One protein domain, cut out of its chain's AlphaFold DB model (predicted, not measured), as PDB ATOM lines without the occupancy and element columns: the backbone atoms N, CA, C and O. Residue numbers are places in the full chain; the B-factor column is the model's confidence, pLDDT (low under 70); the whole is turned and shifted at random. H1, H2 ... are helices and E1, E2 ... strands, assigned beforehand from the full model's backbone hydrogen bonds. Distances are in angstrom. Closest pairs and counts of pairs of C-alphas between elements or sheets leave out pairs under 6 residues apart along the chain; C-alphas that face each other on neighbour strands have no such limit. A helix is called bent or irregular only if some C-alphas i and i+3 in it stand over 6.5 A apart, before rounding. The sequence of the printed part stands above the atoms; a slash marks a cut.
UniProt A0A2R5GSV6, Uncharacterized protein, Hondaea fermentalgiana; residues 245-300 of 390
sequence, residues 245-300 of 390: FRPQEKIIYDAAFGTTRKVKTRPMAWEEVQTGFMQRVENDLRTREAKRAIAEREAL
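Overview. This is residues 245 to 300 of the 390 residues of an uncharacterized protein of Hondaea fermentalgiana (UniProt A0A2R5GSV6). A small two-stranded hairpin, E1 and E2, and one long helix, H1, make the two arms of a wide V, with the short link of residues 265 to 269 at its corner. The helix stands free and makes most of the length, and no other named element packs on it. The printed part has 56 residues, with two named strands and one named helix in the order E1, E2, H1 along the chain; the sheet, in the order E1 - E2, is antiparallel, and the class is mixed, helices and strands. The whole is extended, with a radius of gyration of the C-alphas of 19.3 A, and its C-alphas span 57 by 29 by 18 A, only just elongated.

Along the chain. Strand E1 is residues 249 to 254, Glu 249 to Asp 254, and measures 14.7 A from first to last C-alpha; C-alpha 249 is at (49.287, -23.539, -13.762). Strand E2 is residues 259 to 264, Thr 259 to Lys 264, and measures 15.9 A; C-alpha 264 is at (53.423, -23.441, -12.087). Helix H1 is residues 270 to 300, Trp 270 to Leu 300, and measures 43.9 A, from C-alpha 270 at (57.395, -35.264, -24.825) to C-alpha 300 at (26.971, -66.207, -31.583). H1 is irregular, but only just: C-alphas 272 and 275 are 6.53 A apart.

Arrangement. E1 and E2 are antiparallel neighbours and form a hairpin, with an angle of 147 degrees between their N-to-C directions. Among the C-alphas that face each other are those of Tyr 253 and Thr 260, 4.4 A apart, and those of Glu 249 and Lys 264, 4.5 A apart. Across the pair, N 250 and O 263 are within hydrogen-bond range at 2.9 A, and so are N 254 and O 259 at 3.1 A. E1 and H1 are apart, with no C-alpha of the one within 8 A of the other. In H1, 25 of 27 O i to N i+4 pairs are within hydrogen-bond range.

Size, cuts and confidence. The two C-alphas farthest apart are those of Phe 257 and Leu 300, at 58.0 A, while the first and last printed C-alphas, of Phe 245 and Leu 300, are 45.1 A apart. The printed part has no cut. The link from E1 to E2, 4 residues, is tight, and so is the link from E2 to H1, 5 residues. Residues 254 to 259 stand free, as do residues 269 to 300, of which 270 to 300 belong to H1. The mean pLDDT of the printed part is 89.2, and the model's confidence is low, under 70, at residues 245 to 248.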
ATOM      1  N   PHE A 245      48.007 -25.667 -25.330       54.03
ATOM      2  CA  PHE A 245      47.182 -26.534 -24.500       54.03
ATOM      3  C   PHE A 245      48.061 -27.150 -23.415       54.03
ATOM      4  O   PHE A 245      48.044 -28.343 -23.124       54.03
ATOM      5  N   ARG A 246      48.923 -26.318 -22.839       63.12
ATOM      6  CA  ARG A 246      49.687 -26.630 -21.653       63.12
ATOM      7  C   ARG A 246      49.188 -25.656 -20.603       63.12
ATOM      8  O   ARG A 246      49.654 -24.516 -20.600       63.12
ATOM      9  N   PRO A 247      48.230 -26.054 -19.741       65.25
ATOM     10  CA  PRO A 247      47.938 -25.276 -18.550       65.25
ATOM     11  C   PRO A 247      49.266 -25.031 -17.825       65.25
ATOM     12  O   PRO A 247      49.901 -25.961 -17.322       65.25
ATOM     13  N   GLN A 248      49.731 -23.779 -17.851       69.88
ATOM     14  CA  GLN A 248      50.981 -23.392 -17.195       69.88
ATOM     15  C   GLN A 248      50.845 -23.435 -15.672       69.88
ATOM     16  O   GLN A 248      51.846 -23.427 -14.964       69.88
ATOM     17  N   GLU A 249      49.612 -23.507 -15.175       85.88
ATOM     18  CA  GLU A 249      49.287 -23.539 -13.762       85.88
ATOM     19  C   GLU A 249      48.335 -24.701 -13.485       85.88
ATOM     20  O   GLU A 249      47.246 -24.791 -14.057       85.88
ATOM     21  N   LYS A 250      48.742 -25.585 -12.577       85.88
ATOM     22  CA  LYS A 250      47.878 -26.612 -12.002       85.88
ATOM     23  C   LYS A 250      47.461 -26.161 -10.607       85.88
ATOM     24  O   LYS A 250      48.300 -25.771  -9.797       85.88
ATOM     25  N   ILE A 251      46.166 -26.227 -10.313       90.31
ATOM     26  CA  ILE A 251      45.657 -26.012  -8.956       90.31
ATOM     27  C   ILE A 251      45.866 -27.317  -8.185       90.31
ATOM     28  O   ILE A 251      45.315 -28.353  -8.558       90.31
ATOM     29  N   ILE A 252      46.693 -27.278  -7.143       92.38
ATOM     30  CA  ILE A 252      46.969 -28.419  -6.266       92.38
ATOM     31  C   ILE A 252      46.405 -28.092  -4.882       92.38
ATOM     32  O   ILE A 252      46.586 -26.985  -4.373       92.38
ATOM     33  N   TYR A 253      45.674 -29.040  -4.298       95.38
ATOM     34  CA  TYR A 253      45.166 -28.920  -2.934       95.38
ATOM     35  C   TYR A 253      46.259 -29.314  -1.942       95.38
ATOM     36  O   TYR A 253      46.765 -30.435  -1.993       95.38
ATOM     37  N   ASP A 254      46.618 -28.390  -1.051       92.81
ATOM     38  CA  ASP A 254      47.653 -28.596  -0.042       92.81
ATOM     39  C   ASP A 254      46.979 -29.061   1.262       92.81
ATOM     40  O   ASP A 254      46.429 -28.257   2.022       92.81
ATOM     41  N   ALA A 255      46.979 -30.375   1.511       93.88
ATOM     42  CA  ALA A 255      46.238 -30.986   2.622       93.88
ATOM     43  C   ALA A 255      46.677 -30.480   4.009       93.88
ATOM     44  O   ALA A 255      45.871 -30.460   4.933       93.88
ATOM     45  N   ALA A 256      47.927 -30.026   4.141       92.25
ATOM     46  CA  ALA A 256      48.463 -29.482   5.388       92.25
ATOM     47  C   ALA A 256      47.867 -28.114   5.766       92.25
ATOM     48  O   ALA A 256      47.778 -27.790   6.945       92.25
ATOM     49  N   PHE A 257      47.459 -27.314   4.776       90.69
ATOM     50  CA  PHE A 257      46.990 -25.940   4.988       90.69
ATOM     51  C   PHE A 257      45.503 -25.754   4.668       90.69
ATOM     52  O   PHE A 257      44.964 -24.676   4.899       90.69
ATOM     53  N   GLY A 258      44.833 -26.774   4.121       94.81
ATOM     54  CA  GLY A 258      43.422 -26.692   3.729       94.81
ATOM     55  C   GLY A 258      43.149 -25.701   2.589       94.81
ATOM     56  O   GLY A 258      42.002 -25.331   2.355       94.81
ATOM     57  N   THR A 259      44.189 -25.252   1.882       94.38
ATOM     58  CA  THR A 259      44.102 -24.234   0.826       94.38
ATOM     59  C   THR A 259      44.538 -24.794  -0.522       94.38
ATOM     60  O   THR A 259      45.501 -25.557  -0.609       94.38
ATOM     61  N   THR A 260      43.883 -24.363  -1.596       95.75
ATOM     62  CA  THR A 260      44.333 -24.601  -2.971       95.75
ATOM     63  C   THR A 260      45.425 -23.608  -3.357       95.75
ATOM     64  O   THR A 260      45.272 -22.397  -3.201       95.75
ATOM     65  N   ARG A 261      46.538 -24.110  -3.899       93.38
ATOM     66  CA  ARG A 261      47.632 -23.290  -4.433       93.38
ATOM     67  C   ARG A 261      47.763 -23.508  -5.933       93.38
ATOM     68  O   ARG A 261      47.658 -24.631  -6.425       93.38
ATOM     69  N   LYS A 262      47.996 -22.421  -6.669       93.25
ATOM     70  CA  LYS A 262      48.368 -22.482  -8.083       93.25
ATOM     71  C   LYS A 262      49.860 -22.767  -8.163       93.25
ATOM     72  O   LYS A 262      50.668 -21.940  -7.751       93.25
ATOM     73  N   VAL A 263      50.217 -23.945  -8.656       91.19
ATOM     74  CA  VAL A 263      51.610 -24.345  -8.857       91.19
ATOM     75  C   VAL A 263      51.906 -24.268 -10.344       91.19
ATOM     76  O   VAL A 263      51.184 -24.849 -11.158       91.19
ATOM     77  N   LYS A 264      52.969 -23.542 -10.701       89.06
ATOM     78  CA  LYS A 264      53.423 -23.441 -12.087       89.06
ATOM     79  C   LYS A 264      53.933 -24.811 -12.528       89.06
ATOM     80  O   LYS A 264      54.922 -25.312 -11.993       89.06
ATOM     81  N   THR A 265      53.236 -25.447 -13.457       82.12
ATOM     82  CA  THR A 265      53.620 -26.758 -13.975       82.12
ATOM     83  C   THR A 265      54.766 -26.579 -14.956       82.12
ATOM     84  O   THR A 265      54.638 -25.878 -15.960       82.12
ATOM     85  N   ARG A 266      55.905 -27.226 -14.679       82.94
ATOM     86  CA  ARG A 266      56.975 -27.350 -15.670       82.94
ATOM     87  C   ARG A 266      56.387 -28.056 -16.900       82.94
ATOM     88  O   ARG A 266      55.713 -29.074 -16.726       82.94
ATOM     89  N   PRO A 267      56.594 -27.544 -18.126       75.44
ATOM     90  CA  PRO A 267      56.191 -28.271 -19.318       75.44
ATOM     91  C   PRO A 267      56.911 -29.625 -19.316       75.44
ATOM     92  O   PRO A 267      58.139 -29.660 -19.326       75.44
ATOM     93  N   MET A 268      56.147 -30.719 -19.260       78.19
ATOM     94  CA  MET A 268      56.712 -32.069 -19.354       78.19
ATOM     95  C   MET A 268      57.348 -32.246 -20.730       78.19
ATOM     96  O   MET A 268      56.770 -31.819 -21.739       78.19
ATOM     97  N   ALA A 269      58.528 -32.847 -20.786       81.75
ATOM     98  CA  ALA A 269      59.126 -33.207 -22.066       81.75
ATOM     99  C   ALA A 269      58.229 -34.245 -22.769       81.75
ATOM    100  O   ALA A 269      57.465 -34.955 -22.106       81.75
ATOM    101  N   TRP A 270      58.246 -34.306 -24.105       82.19
ATOM    102  CA  TRP A 270      57.395 -35.264 -24.825       82.19
ATOM    103  C   TRP A 270      57.712 -36.697 -24.397       82.19
ATOM    104  O   TRP A 270      56.797 -37.482 -24.187       82.19
ATOM    105  N   GLU A 271      58.982 -36.983 -24.140       86.50
ATOM    106  CA  GLU A 271      59.509 -38.266 -23.689       86.50
ATOM    107  C   GLU A 271      58.849 -38.739 -22.377       86.50
ATOM    108  O   GLU A 271      58.529 -39.918 -22.224       86.50
ATOM    109  N   GLU A 272      58.566 -37.816 -21.447       85.25
ATOM    110  CA  GLU A 272      57.898 -38.117 -20.169       85.25
ATOM    111  C   GLU A 272      56.402 -38.422 -20.357       85.25
ATOM    112  O   GLU A 272      55.829 -39.250 -19.646       85.25
ATOM    113  N   VAL A 273      55.751 -37.763 -21.322       86.81
ATOM    114  CA  VAL A 273      54.311 -37.920 -21.602       86.81
ATOM    115  C   VAL A 273      54.039 -39.098 -22.537       86.81
ATOM    116  O   VAL A 273      52.977 -39.724 -22.448       86.81
ATOM    117  N   GLN A 274      54.986 -39.408 -23.422       90.81
ATOM    118  CA  GLN A 274      54.854 -40.383 -24.496       90.81
ATOM    119  C   GLN A 274      54.511 -41.764 -23.951       90.81
ATOM    120  O   GLN A 274      53.581 -42.394 -24.442       90.81
ATOM    121  N   THR A 275      55.193 -42.215 -22.900       92.50
ATOM    122  CA  THR A 275      54.962 -43.540 -22.303       92.50
ATOM    123  C   THR A 275      53.530 -43.685 -21.784       92.50
ATOM    124  O   THR A 275      52.819 -44.617 -22.161       92.50
ATOM    125  N   GLY A 276      53.054 -42.720 -20.992       89.88
ATOM    126  CA  GLY A 276      51.687 -42.720 -20.470       89.88
ATOM    127  C   GLY A 276      50.625 -42.525 -21.556       89.88
ATOM    128  O   GLY A 276      49.519 -43.053 -21.442       89.88
ATOM    129  N   PHE A 277      50.931 -41.772 -22.615       92.31
ATOM    130  CA  PHE A 277      50.049 -41.635 -23.773       92.31
ATOM    131  C   PHE A 277      49.930 -42.946 -24.554       92.31
ATOM    132  O   PHE A 277      48.811 -43.404 -24.778       92.31
ATOM    133  N   MET A 278      51.052 -43.578 -24.901       96.19
ATOM    134  CA  MET A 278      51.074 -44.849 -25.628       96.19
ATOM    135  C   MET A 278      50.364 -45.950 -24.839       96.19
ATOM    136  O   MET A 278      49.528 -46.649 -25.399       96.19
ATOM    137  N   GLN A 279      50.557 -46.011 -23.518       95.50
ATOM    138  CA  GLN A 279      49.797 -46.923 -22.656       95.50
ATOM    139  C   GLN A 279      48.282 -46.680 -22.710       95.50
ATOM    140  O   GLN A 279      47.502 -47.631 -22.700       95.50
ATOM    141  N   ARG A 280      47.826 -45.420 -22.774       95.19
ATOM    142  CA  ARG A 280      46.392 -45.120 -22.939       95.19
ATOM    143  C   ARG A 280      45.874 -45.563 -24.304       95.19
ATOM    144  O   ARG A 280      44.767 -46.088 -24.365       95.19
ATOM    145  N   VAL A 281      46.656 -45.378 -25.367       96.94
ATOM    146  CA  VAL A 281      46.305 -45.838 -26.721       96.94
ATOM    147  C   VAL A 281      46.218 -47.364 -26.765       96.94
ATOM    148  O   VAL A 281      45.216 -47.900 -27.228       96.94
ATOM    149  N   GLU A 282      47.207 -48.069 -26.218       97.00
ATOM    150  CA  GLU A 282      47.199 -49.532 -26.117       97.00
ATOM    151  C   GLU A 282      46.013 -50.045 -25.292       97.00
ATOM    152  O   GLU A 282      45.321 -50.974 -25.709       97.00
ATOM    153  N   ASN A 283      45.722 -49.417 -24.150       96.94
ATOM    154  CA  ASN A 283      44.556 -49.765 -23.339       96.94
ATOM    155  C   ASN A 283      43.234 -49.504 -24.076       96.94
ATOM    156  O   ASN A 283      42.303 -50.299 -23.944       96.94
ATOM    157  N   ASP A 284      43.134 -48.430 -24.865       97.12
ATOM    158  CA  ASP A 284      41.949 -48.155 -25.683       97.12
ATOM    159  C   ASP A 284      41.774 -49.212 -26.781       97.12
ATOM    160  O   ASP A 284      40.674 -49.740 -26.955       97.12
ATOM    161  N   LEU A 285      42.857 -49.604 -27.460       95.81
ATOM    162  CA  LEU A 285      42.841 -50.694 -28.441       95.81
ATOM    163  C   LEU A 285      42.387 -52.015 -27.809       95.81
ATOM    164  O   LEU A 285      41.418 -52.607 -28.285       95.81
ATOM    165  N   ARG A 286      42.982 -52.412 -26.675       97.19
ATOM    166  CA  ARG A 286      42.568 -53.612 -25.925       97.19
ATOM    167  C   ARG A 286      41.103 -53.551 -25.505       97.19
ATOM    168  O   ARG A 286      40.384 -54.541 -25.591       97.19
ATOM    169  N   THR A 287      40.631 -52.384 -25.074       95.88
ATOM    170  CA  THR A 287      39.227 -52.195 -24.685       95.88
ATOM    171  C   THR A 287      38.292 -52.343 -25.886       95.88
ATOM    172  O   THR A 287      37.225 -52.948 -25.765       95.88
ATOM    173  N   ARG A 288      38.669 -51.822 -27.061       95.12
ATOM    174  CA  ARG A 288      37.901 -51.991 -28.306       95.12
ATOM    175  C   ARG A 288      37.874 -53.449 -28.750       95.12
ATOM    176  O   ARG A 288      36.813 -53.926 -29.142       95.12
ATOM    177  N   GLU A 289      38.996 -54.153 -28.663       96.19
ATOM    178  CA  GLU A 289      39.087 -55.585 -28.966       96.19
ATOM    179  C   GLU A 289      38.226 -56.416 -28.017       96.19
ATOM    180  O   GLU A 289      37.407 -57.209 -28.477       96.19
ATOM    181  N   ALA A 290      38.308 -56.168 -26.708       96.75
ATOM    182  CA  ALA A 290      37.467 -56.834 -25.719       96.75
ATOM    183  C   ALA A 290      35.973 -56.579 -25.977       96.75
ATOM    184  O   ALA A 290      35.171 -57.511 -25.946       96.75
ATOM    185  N   LYS A 291      35.587 -55.336 -26.300       95.50
ATOM    186  CA  LYS A 291      34.203 -54.999 -26.673       95.50
ATOM    187  C   LYS A 291      33.753 -55.719 -27.945       95.50
ATOM    188  O   LYS A 291      32.628 -56.209 -27.979       95.50
ATOM    189  N   ARG A 292      34.612 -55.815 -28.968       95.00
ATOM    190  CA  ARG A 292      34.318 -56.585 -30.191       95.00
ATOM    191  C   ARG A 292      34.135 -58.068 -29.886       95.00
ATOM    192  O   ARG A 292      33.153 -58.638 -30.334       95.00
ATOM    193  N   ALA A 293      35.012 -58.658 -29.077       95.81
ATOM    194  CA  ALA A 293      34.920 -60.064 -28.691       95.81
ATOM    195  C   ALA A 293      33.648 -60.365 -27.875       95.81
ATOM    196  O   ALA A 293      33.012 -61.398 -28.074       95.81
ATOM    197  N   ILE A 294      33.238 -59.457 -26.979       94.50
ATOM    198  CA  ILE A 294      31.963 -59.570 -26.252       94.50
ATOM    199  C   ILE A 294      30.789 -59.521 -27.233       94.50
ATOM    200  O   ILE A 294      29.939 -60.407 -27.191       94.50
ATOM    201  N   ALA A 295      30.774 -58.543 -28.143       89.94
ATOM    202  CA  ALA A 295      29.718 -58.407 -29.143       89.94
ATOM    203  C   ALA A 295      29.638 -59.625 -30.080       89.94
ATOM    204  O   ALA A 295      28.546 -60.092 -30.383       89.94
ATOM    205  N   GLU A 296      30.775 -60.187 -30.497       91.00
ATOM    206  CA  GLU A 296      30.831 -61.405 -31.313       91.00
ATOM    207  C   GLU A 296      30.307 -62.626 -30.544       91.00
ATOM    208  O   GLU A 296      29.519 -63.413 -31.068       91.00
ATOM    209  N   ARG A 297      30.666 -62.757 -29.264       90.88
ATOM    210  CA  ARG A 297      30.159 -63.828 -28.398       90.88
ATOM    211  C   ARG A 297      28.655 -63.712 -28.160       90.88
ATOM    212  O   ARG A 297      27.961 -64.728 -28.146       90.88
ATOM    213  N   GLU A 298      28.150 -62.498 -27.964       88.25
ATOM    214  CA  GLU A 298      26.715 -62.223 -27.867       88.25
ATOM    215  C   GLU A 298      26.003 -62.510 -29.189       88.25
ATOM    216  O   GLU A 298      24.956 -63.155 -29.175       88.25
ATOM    217  N   ALA A 299      26.600 -62.141 -30.326       83.88
ATOM    218  CA  ALA A 299      26.075 -62.450 -31.651       83.88
ATOM    219  C   ALA A 299      25.956 -63.966 -31.862       83.88
ATOM    220  O   ALA A 299      24.883 -64.439 -32.229       83.88
ATOM    221  N   LEU A 300      26.994 -64.740 -31.527       85.81
ATOM    222  CA  LEU A 300      26.971 -66.207 -31.583       85.81
ATOM    223  C   LEU A 300      25.922 -66.810 -30.638       85.81
ATOM    224  O   LEU A 300      25.210 -67.737 -31.014       85.81
TER     225      LEU A 300